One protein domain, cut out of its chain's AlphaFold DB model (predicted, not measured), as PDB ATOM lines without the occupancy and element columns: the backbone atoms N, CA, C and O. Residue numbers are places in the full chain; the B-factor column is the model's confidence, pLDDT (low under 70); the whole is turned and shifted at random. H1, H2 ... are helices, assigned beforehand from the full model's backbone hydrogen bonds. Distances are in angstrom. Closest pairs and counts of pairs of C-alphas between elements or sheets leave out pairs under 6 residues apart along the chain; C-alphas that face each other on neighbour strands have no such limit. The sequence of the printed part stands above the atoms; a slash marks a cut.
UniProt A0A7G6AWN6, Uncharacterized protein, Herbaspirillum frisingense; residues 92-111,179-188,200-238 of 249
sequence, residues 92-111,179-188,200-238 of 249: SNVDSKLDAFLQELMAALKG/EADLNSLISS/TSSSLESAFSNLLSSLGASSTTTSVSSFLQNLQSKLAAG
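What this domain is: This is residues 92 to 111, 179 to 188 and 200 to 238 of the 249 residues of an uncharacterized protein of Herbaspirillum frisingense (UniProt A0A7G6AWN6). Two pairs of helices, H1 beside H3 and H2 beside H4, are set crosswise, one pair over the other, with few contacts between the pairs. Within each pair the two helices lie side by side and run opposite ways. The printed part has 69 residues with four named helices, H1, H2, H3 and H4 in that order along the chain, and no named strand; the class is all helix. The whole is compact, with a radius of gyration of the C-alphas of 12.0 A, and rounded, with spans of 31 by 24 by 23 A.

Where its parts are: H1 is residues 92 to 111 and the longest helix by residues, 28.5 A from first to last C-alpha; it begins at C-alpha 92 at (141.752, 96.626, 58.056). H2 is residues 179 to 188, 14.0 A long, and begins at C-alpha 179 at (148.224, 108.223, 82.618). H3 is residues 200 to 215, 22.3 A long. H4 is residues 224 to 238, 20.3 A long, and ends at C-alpha 238 at (152.356, 97.415, 80.994).

How they stand to each other: H1 and H3 touch, with the C-alphas of Phe 101 and Ala 207 the closest at 5.4 A; they run opposite ways at a shallow tilt of 13 degrees. H1 and H2 only just touch, with 3 pairs of C-alphas within 8 A. H1 touches H2 with residue 109 alone: the C-alphas of Leu 109 and Asp 181 are the closest of the two helices, 6.1 A apart. The lines of H1 and H2 are about perpendicular, at 81 degrees. H2 and H4 touch, with the C-alphas of Ile 186 and Ser 225 the closest at 6.3 A; they run opposite ways at a shallow tilt of 18 degrees. H3 and H4 are close but not clearly touching: the closest C-alphas, those of Glu 205 and Val 224, are 6.6 A apart, and their lines are about perpendicular, at 83 degrees. H1 and H4 are apart, and so are H2 and H3. The helix packing is mostly aligned, but only just: 2 of the 3 touching pairs of helices are at a shallow tilt. In H1, H2, H3 and H4 every O i to N i+4 pair is within hydrogen-bond range.

The domain as a whole: The two C-alphas farthest apart are those of Ser 92 and Ser 187, 32.6 A. Residues 112 to 178 are not printed, and C-alphas 111 and 179 are 15.5 A apart across that cut; residues 189 to 199 are not printed either, with 11.2 A between C-alphas 188 and 200. The link from H3 to H4, 8 residues, is short. The mean pLDDT of the printed part is 76.2; 15 residues are under 70, among them residues 92 to 93, 110 to 111, 216 to 221 and 236 to 238.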
ATOM      1  N   SER A  92     141.395  95.344  58.686       59.09
ATOM      2  CA  SER A  92     141.752  96.626  58.056       59.09
ATOM      3  C   SER A  92     140.746  97.765  58.290       59.09
ATOM      4  O   SER A  92     141.125  98.936  58.388       59.09
ATOM      5  N   ASN A  93     139.454  97.445  58.386       67.50
ATOM      6  CA  ASN A  93     138.406  98.433  58.650       67.50
ATOM      7  C   ASN A  93     138.353  98.778  60.139       67.50
ATOM      8  O   ASN A  93     138.061  99.914  60.493       67.50
ATOM      9  N   VAL A  94     138.676  97.818  61.007       73.81
ATOM     10  CA  VAL A  94     138.772  98.057  62.450       73.81
ATOM     11  C   VAL A  94     140.010  98.884  62.760       73.81
ATOM     12  O   VAL A  94     139.883  99.873  63.463       73.81
ATOM     13  N   ASP A  95     141.171  98.557  62.185       78.75
ATOM     14  CA  ASP A  95     142.424  99.288  62.407       78.75
ATOM     15  C   ASP A  95     142.306 100.769  62.000       78.75
ATOM     16  O   ASP A  95     142.737 101.644  62.742       78.75
ATOM     17  N   SER A  96     141.644 101.078  60.880       81.75
ATOM     18  CA  SER A  96     141.418 102.472  60.454       81.75
ATOM     19  C   SER A  96     140.427 103.238  61.343       81.75
ATOM     20  O   SER A  96     140.598 104.435  61.574       81.75
ATOM     21  N   LYS A  97     139.397 102.573  61.880       78.50
ATOM     22  CA  LYS A  97     138.459 103.178  62.848       78.50
ATOM     23  C   LYS A  97     139.081 103.332  64.233       78.50
ATOM     24  O   LYS A  97     138.794 104.302  64.929       78.50
ATOM     25  N   LEU A  98     139.943 102.394  64.605       81.00
ATOM     26  CA  LEU A  98     140.740 102.422  65.820       81.00
ATOM     27  C   LEU A  98     141.746 103.575  65.786       81.00
ATOM     28  O   LEU A  98     141.892 104.272  66.783       81.00
ATOM     29  N   ASP A  99     142.384 103.808  64.639       83.88
ATOM     30  CA  ASP A  99     143.305 104.927  64.434       83.88
ATOM     31  C   ASP A  99     142.586 106.280  64.551       83.88
ATOM     32  O   ASP A  99     143.031 107.151  65.295       83.88
ATOM     33  N   ALA A 100     141.404 106.416  63.938       85.00
ATOM     34  CA  ALA A 100     140.564 107.607  64.093       85.00
ATOM     35  C   ALA A 100     140.139 107.842  65.556       85.00
ATOM     36  O   ALA A 100     140.171 108.970  66.043       85.00
ATOM     37  N   PHE A 101     139.792 106.773  66.280       84.69
ATOM     38  CA  PHE A 101     139.473 106.847  67.706       84.69
ATOM     39  C   PHE A 101     140.685 107.273  68.552       84.69
ATOM     40  O   PHE A 101     140.554 108.120  69.431       84.69
ATOM     41  N   LEU A 102     141.875 106.728  68.281       87.31
ATOM     42  CA  LEU A 102     143.112 107.108  68.970       87.31
ATOM     43  C   LEU A 102     143.524 108.552  68.661       87.31
ATOM     44  O   LEU A 102     144.046 109.243  69.537       87.31
ATOM     45  N   GLN A 103     143.290 109.019  67.437       85.81
ATOM     46  CA  GLN A 103     143.557 110.395  67.038       85.81
ATOM     47  C   GLN A 103     142.640 111.379  67.773       85.81
ATOM     48  O   GLN A 103     143.135 112.371  68.308       85.81
ATOM     49  N   GLU A 104     141.347 111.066  67.878       83.12
ATOM     50  CA  GLU A 104     140.386 111.846  68.665       83.12
ATOM     51  C   GLU A 104     140.729 111.808  70.165       83.12
ATOM     52  O   GLU A 104     140.712 112.839  70.831       83.12
ATOM     53  N   LEU A 105     141.151 110.647  70.686       84.06
ATOM     54  CA  LEU A 105     141.621 110.504  72.067       84.06
ATOM     55  C   LEU A 105     142.821 111.414  72.349       84.06
ATOM     56  O   LEU A 105     142.834 112.111  73.357       84.06
ATOM     57  N   MET A 106     143.816 111.439  71.460       79.19
ATOM     58  CA  MET A 106     144.987 112.308  71.602       79.19
ATOM     59  C   MET A 106     144.659 113.792  71.403       79.19
ATOM     60  O   MET A 106     145.331 114.639  71.993       79.19
ATOM     61  N   ALA A 107     143.666 114.115  70.572       79.56
ATOM     62  CA  ALA A 107     143.186 115.481  70.391       79.56
ATOM     63  C   ALA A 107     142.487 115.987  71.660       79.56
ATOM     64  O   ALA A 107     142.821 117.070  72.142       79.56
ATOM     65  N   ALA A 108     141.612 115.171  72.253       73.62
ATOM     66  CA  ALA A 108     140.960 115.466  73.526       73.62
ATOM     67  C   ALA A 108     141.978 115.609  74.672       73.62
ATOM     68  O   ALA A 108     141.870 116.523  75.483       73.62
ATOM     69  N   LEU A 109     143.011 114.759  74.687       70.25
ATOM     70  CA  LEU A 109     144.082 114.790  75.684       70.25
ATOM     71  C   LEU A 109     144.887 116.101  75.649       70.25
ATOM     72  O   LEU A 109     145.159 116.704  76.679       70.25
ATOM     73  N   LYS A 110     145.255 116.563  74.447       63.66
ATOM     74  CA  LYS A 110     146.079 117.772  74.246       63.66
ATOM     75  C   LYS A 110     145.275 119.070  74.296       63.66
ATOM     76  O   LYS A 110     145.852 120.130  74.524       63.66
ATOM     77  N   GLY A 111     143.967 118.998  74.055       54.94
ATOM     78  CA  GLY A 111     143.058 120.138  74.154       54.94
ATOM     79  C   GLY A 111     142.827 120.610  75.591       54.94
ATOM     80  O   GLY A 111     142.398 121.742  75.789       54.94
ATOM     81  N   GLU A 179     149.063 108.619  81.482       72.81
ATOM     82  CA  GLU A 179     148.224 108.223  82.618       72.81
ATOM     83  C   GLU A 179     147.630 109.394  83.394       72.81
ATOM     84  O   GLU A 179     146.500 109.279  83.868       72.81
ATOM     85  N   ALA A 180     148.382 110.484  83.561       75.50
ATOM     86  CA  ALA A 180     147.893 111.669  84.256       75.50
ATOM     87  C   ALA A 180     146.751 112.294  83.454       75.50
ATOM     88  O   ALA A 180     145.683 112.565  84.003       75.50
ATOM     89  N   ASP A 181     146.942 112.401  82.143       76.25
ATOM     90  CA  ASP A 181     145.950 112.977  81.249       76.25
ATOM     91  C   ASP A 181     144.712 112.080  81.105       76.25
ATOM     92  O   ASP A 181     143.583 112.565  81.106       76.25
ATOM     93  N   LEU A 182     144.894 110.753  81.056       80.44
ATOM     94  CA  LEU A 182     143.776 109.807  81.077       80.44
ATOM     95  C   LEU A 182     142.981 109.919  82.385       80.44
ATOM     96  O   LEU A 182     141.754 109.863  82.354       80.44
ATOM     97  N   ASN A 183     143.652 110.117  83.523       79.00
ATOM     98  CA  ASN A 183     142.988 110.300  84.812       79.00
ATOM     99  C   ASN A 183     142.203 111.626  84.867       79.00
ATOM    100  O   ASN A 183     141.084 111.657  85.386       79.00
ATOM    101  N   SER A 184     142.752 112.696  84.286       78.75
ATOM    102  CA  SER A 184     142.065 113.986  84.123       78.75
ATOM    103  C   SER A 184     140.846 113.868  83.214       78.75
ATOM    104  O   SER A 184     139.772 114.350  83.568       78.75
ATOM    105  N   LEU A 185     140.969 113.151  82.097       80.75
ATOM    106  CA  LEU A 185     139.875 112.915  81.157       80.75
ATOM    107  C   LEU A 185     138.744 112.089  81.791       80.75
ATOM    108  O   LEU A 185     137.578 112.464  81.691       80.75
ATOM    109  N   ILE A 186     139.075 110.997  82.487       80.00
ATOM    110  CA  ILE A 186     138.097 110.167  83.216       80.00
ATOM    111  C   ILE A 186     137.396 110.995  84.299       80.00
ATOM    112  O   ILE A 186     136.176 110.901  84.449       80.00
ATOM    113  N   SER A 187     138.147 111.831  85.020       78.69
ATOM    114  CA  SER A 187     137.590 112.736  86.032       78.69
ATOM    115  C   SER A 187     136.654 113.770  85.404       78.69
ATOM    116  O   SER A 187     135.564 113.991  85.924       78.69
ATOM    117  N   SER A 188     137.013 114.341  84.251       72.75
ATOM    118  CA  SER A 188     136.156 115.264  83.499       72.75
ATOM    119  C   SER A 188     134.887 114.598  82.970       72.75
ATOM    120  O   SER A 188     133.820 115.188  83.101       72.75
ATOM    121  N   THR A 200     134.695 117.705  72.394       64.88
ATOM    122  CA  THR A 200     135.679 116.615  72.384       64.88
ATOM    123  C   THR A 200     135.150 115.317  73.003       64.88
ATOM    124  O   THR A 200     135.381 114.234  72.467       64.88
ATOM    125  N   SER A 201     134.364 115.405  74.080       73.94
ATOM    126  CA  SER A 201     133.734 114.243  74.734       73.94
ATOM    127  C   SER A 201     132.698 113.554  73.834       73.94
ATOM    128  O   SER A 201     132.711 112.333  73.671       73.94
ATOM    129  N   SER A 202     131.857 114.350  73.167       78.81
ATOM    130  CA  SER A 202     130.841 113.867  72.226       78.81
ATOM    131  C   SER A 202     131.458 113.269  70.958       78.81
ATOM    132  O   SER A 202     130.956 112.268  70.436       78.81
ATOM    133  N   SER A 203     132.566 113.843  70.476       82.56
ATOM    134  CA  SER A 203     133.335 113.300  69.350       82.56
ATOM    135  C   SER A 203     133.981 111.957  69.695       82.56
ATOM    136  O   SER A 203     133.855 111.005  68.921       82.56
ATOM    137  N   LEU A 204     134.586 111.835  70.882       84.00
ATOM    138  CA  LEU A 204     135.147 110.575  71.387       84.00
ATOM    139  C   LEU A 204     134.084 109.480  71.516       84.00
ATOM    140  O   LEU A 204     134.301 108.339  71.105       84.00
ATOM    141  N   GLU A 205     132.915 109.827  72.047       83.25
ATOM    142  CA  GLU A 205     131.807 108.889  72.236       83.25
ATOM    143  C   GLU A 205     131.178 108.452  70.904       83.25
ATOM    144  O   GLU A 205     130.844 107.278  70.711       83.25
ATOM    145  N   SER A 206     131.121 109.366  69.933       85.81
ATOM    146  CA  SER A 206     130.714 109.063  68.559       85.81
ATOM    147  C   SER A 206     131.728 108.163  67.845       85.81
ATOM    148  O   SER A 206     131.340 107.220  67.149       85.81
ATOM    149  N   ALA A 207     133.031 108.407  68.021       85.38
ATOM    150  CA  ALA A 207     134.095 107.573  67.462       85.38
ATOM    151  C   ALA A 207     134.084 106.161  68.073       85.38
ATOM    152  O   ALA A 207     134.185 105.169  67.349       85.38
ATOM    153  N   PHE A 208     133.864 106.063  69.385       86.00
ATOM    154  CA  PHE A 208     133.721 104.792  70.092       86.00
ATOM    155  C   PHE A 208     132.470 104.022  69.645       86.00
ATOM    156  O   PHE A 208     132.550 102.836  69.331       86.00
ATOM    157  N   SER A 209     131.330 104.699  69.504       85.81
ATOM    158  CA  SER A 209     130.096 104.084  68.993       85.81
ATOM    159  C   SER A 209     130.257 103.565  67.559       85.81
ATOM    160  O   SER A 209     129.759 102.485  67.228       85.81
ATOM    161  N   ASN A 210     130.994 104.293  66.712       84.75
ATOM    162  CA  ASN A 210     131.349 103.848  65.362       84.75
ATOM    163  C   ASN A 210     132.276 102.626  65.374       84.75
ATOM    164  O   ASN A 210     132.096 101.721  64.557       84.75
ATOM    165  N   LEU A 211     133.242 102.579  66.298       83.94
ATOM    166  CA  LEU A 211     134.112 101.421  66.488       83.94
ATOM    167  C   LEU A 211     133.293 100.193  66.896       83.94
ATOM    168  O   LEU A 211     133.396  99.162  66.241       83.94
ATOM    169  N   LEU A 212     132.427 100.314  67.904       81.44
ATOM    170  CA  LEU A 212     131.573  99.224  68.391       81.44
ATOM    171  C   LEU A 212     130.610  98.719  67.316       81.44
ATOM    172  O   LEU A 212     130.503  97.512  67.108       81.44
ATOM    173  N   SER A 213     129.983  99.637  66.581       81.44
ATOM    174  CA  SER A 213     129.094  99.296  65.466       81.44
ATOM    175  C   SER A 213     129.843  98.550  64.363       81.44
ATOM    176  O   SER A 213     129.347  97.553  63.843       81.44
ATOM    177  N   SER A 214     131.064  98.994  64.039       75.62
ATOM    178  CA  SER A 214     131.930  98.293  63.089       75.62
ATOM    179  C   SER A 214     132.386  96.937  63.612       75.62
ATOM    180  O   SER A 214     132.763  96.099  62.806       75.62
ATOM    181  N   LEU A 215     132.379  96.738  64.927       72.00
ATOM    182  CA  LEU A 215     132.837  95.539  65.611       72.00
ATOM    183  C   LEU A 215     131.686  94.560  65.926       72.00
ATOM    184  O   LEU A 215     131.918  93.467  66.434       72.00
ATOM    185  N   GLY A 216     130.444  94.943  65.608       69.00
ATOM    186  CA  GLY A 216     129.235  94.168  65.899       69.00
ATOM    187  C   GLY A 216     128.815  94.188  67.373       69.00
ATOM    188  O   GLY A 216     127.883  93.480  67.750       69.00
ATOM    189  N   ALA A 217     129.476  94.994  68.207       64.44
ATOM    190  CA  ALA A 217     129.141  95.175  69.613       64.44
ATOM    191  C   ALA A 217     128.091  96.284  69.772       64.44
ATOM    192  O   ALA A 217     128.155  97.330  69.125       64.44
ATOM    193  N   SER A 218     127.108  96.076  70.649       56.72
ATOM    194  CA  SER A 218     126.107  97.105  70.939       56.72
ATOM    195  C   SER A 218     126.666  98.120  71.941       56.72
ATOM    196  O   SER A 218     127.158  97.736  72.998       56.72
ATOM    197  N   SER A 219     126.529  99.419  71.646       56.19
ATOM    198  CA  SER A 219     126.944 100.548  72.512       56.19
ATOM    199  C   SER A 219     126.328 100.514  73.927       56.19
ATOM    200  O   SER A 219     126.781 101.184  74.848       56.19
ATOM    201  N   THR A 220     125.311  99.676  74.137       57.34
ATOM    202  CA  THR A 220     124.583  99.536  75.405       57.34
ATOM    203  C   THR A 220     125.340  98.786  76.500       57.34
ATOM    204  O   THR A 220     125.002  98.940  77.671       57.34
ATOM    205  N   THR A 221     126.350  97.978  76.162       57.66
ATOM    206  CA  THR A 221     127.029  97.122  77.152       57.66
ATOM    207  C   THR A 221     128.306  97.728  77.720       57.66
ATOM    208  O   THR A 221     128.818  97.246  78.728       57.66
ATOM    209  N   THR A 222     128.861  98.755  77.073       70.50
ATOM    210  CA  THR A 222     130.222  99.232  77.344       70.50
ATOM    211  C   THR A 222     130.310 100.733  77.125       70.50
ATOM    212  O   THR A 222     130.102 101.200  76.011       70.50
ATOM    213  N   SER A 223     130.650 101.480  78.173       79.06
ATOM    214  CA  SER A 223     130.834 102.933  78.111       79.06
ATOM    215  C   SER A 223     132.308 103.303  77.929       79.06
ATOM    216  O   SER A 223     133.193 102.587  78.412       79.06
ATOM    217  N   VAL A 224     132.566 104.462  77.310       84.44
ATOM    218  CA  VAL A 224     133.917 105.037  77.152       84.44
ATOM    219  C   VAL A 224     134.651 105.094  78.498       84.44
ATOM    220  O   VAL A 224     135.817 104.723  78.572       84.44
ATOM    221  N   SER A 225     133.962 105.438  79.592       84.00
ATOM    222  CA  SER A 225     134.545 105.484  80.943       84.00
ATOM    223  C   SER A 225     135.091 104.132  81.420       84.00
ATOM    224  O   SER A 225     136.219 104.058  81.903       84.00
ATOM    225  N   SER A 226     134.330 103.046  81.246       82.62
ATOM    226  CA  SER A 226     134.771 101.692  81.620       82.62
ATOM    227  C   SER A 226     135.921 101.212  80.737       82.62
ATOM    228  O   SER A 226     136.845 100.548  81.208       82.62
ATOM    229  N   PHE A 227     135.891 101.583  79.456       83.94
ATOM    230  CA  PHE A 227     136.972 101.306  78.519       83.94
ATOM    231  C   PHE A 227     138.272 102.018  78.924       83.94
ATOM    232  O   PHE A 227     139.317 101.371  79.011       83.94
ATOM    233  N   LEU A 228     138.209 103.315  79.241       85.38
ATOM    234  CA  LEU A 228     139.368 104.105  79.664       85.38
ATOM    235  C   LEU A 228     139.936 103.628  81.008       85.38
ATOM    236  O   LEU A 228     141.154 103.544  81.143       85.38
ATOM    237  N   GLN A 229     139.093 103.228  81.968       82.50
ATOM    238  CA  GLN A 229     139.557 102.636  83.234       82.50
ATOM    239  C   GLN A 229     140.306 101.312  83.023       82.50
ATOM    240  O   GLN A 229     141.343 101.066  83.649       82.50
ATOM    241  N   ASN A 230     139.810 100.456  82.125       79.94
ATOM    242  CA  ASN A 230     140.470  99.189  81.816       79.94
ATOM    243  C   ASN A 230     141.780  99.421  81.039       79.94
ATOM    244  O   ASN A 230     142.794  98.776  81.312       79.94
ATOM    245  N   LEU A 231     141.790 100.404  80.131       80.25
ATOM    246  CA  LEU A 231     142.980 100.853  79.408       80.25
ATOM    247  C   LEU A 231     144.045 101.404  80.359       80.25
ATOM    248  O   LEU A 231     145.200 100.994  80.273       80.25
ATOM    249  N   GLN A 232     143.659 102.268  81.300       78.50
ATOM    250  CA  GLN A 232     144.544 102.814  82.330       78.50
ATOM    251  C   GLN A 232     145.129 101.700  83.202       78.50
ATOM    252  O   GLN A 232     146.338 101.668  83.433       78.50
ATOM    253  N   SER A 233     144.296 100.749  83.634       79.62
ATOM    254  CA  SER A 233     144.736  99.599  84.436       79.62
ATOM    255  C   SER A 233     145.752  98.733  83.684       79.62
ATOM    256  O   SER A 233     146.760  98.310  84.252       79.62
ATOM    257  N   LYS A 234     145.544  98.509  82.380       69.81
ATOM    258  CA  LYS A 234     146.479  97.761  81.524       69.81
ATOM    259  C   LYS A 234     147.747  98.549  81.202       69.81
ATOM    260  O   LYS A 234     148.808  97.939  81.111       69.81
ATOM    261  N   LEU A 235     147.667  99.871  81.054       71.75
ATOM    262  CA  LEU A 235     148.823 100.735  80.810       71.75
ATOM    263  C   LEU A 235     149.722 100.818  82.053       71.75
ATOM    264  O   LEU A 235     150.940 100.691  81.945       71.75
ATOM    265  N   ALA A 236     149.117 100.905  83.241       67.31
ATOM    266  CA  ALA A 236     149.824 100.811  84.515       67.31
ATOM    267  C   ALA A 236     150.488  99.435  84.709       67.31
ATOM    268  O   ALA A 236     151.621  99.369  85.176       67.31
ATOM    269  N   ALA A 237     149.829  98.350  84.287       61.00
ATOM    270  CA  ALA A 237     150.398  96.998  84.319       61.00
ATOM    271  C   ALA A 237     151.474  96.754  83.236       61.00
ATOM    272  O   ALA A 237     152.380  95.948  83.434       61.00
ATOM    273  N   GLY A 238     151.383  97.444  82.092       53.88
ATOM    274  CA  GLY A 238     152.356  97.415  80.994       53.88
ATOM    275  C   GLY A 238     153.597  98.275  81.248       53.88
ATOM    276  O   GLY A 238     154.639  98.034  80.641       53.88
TER     277      GLY A 238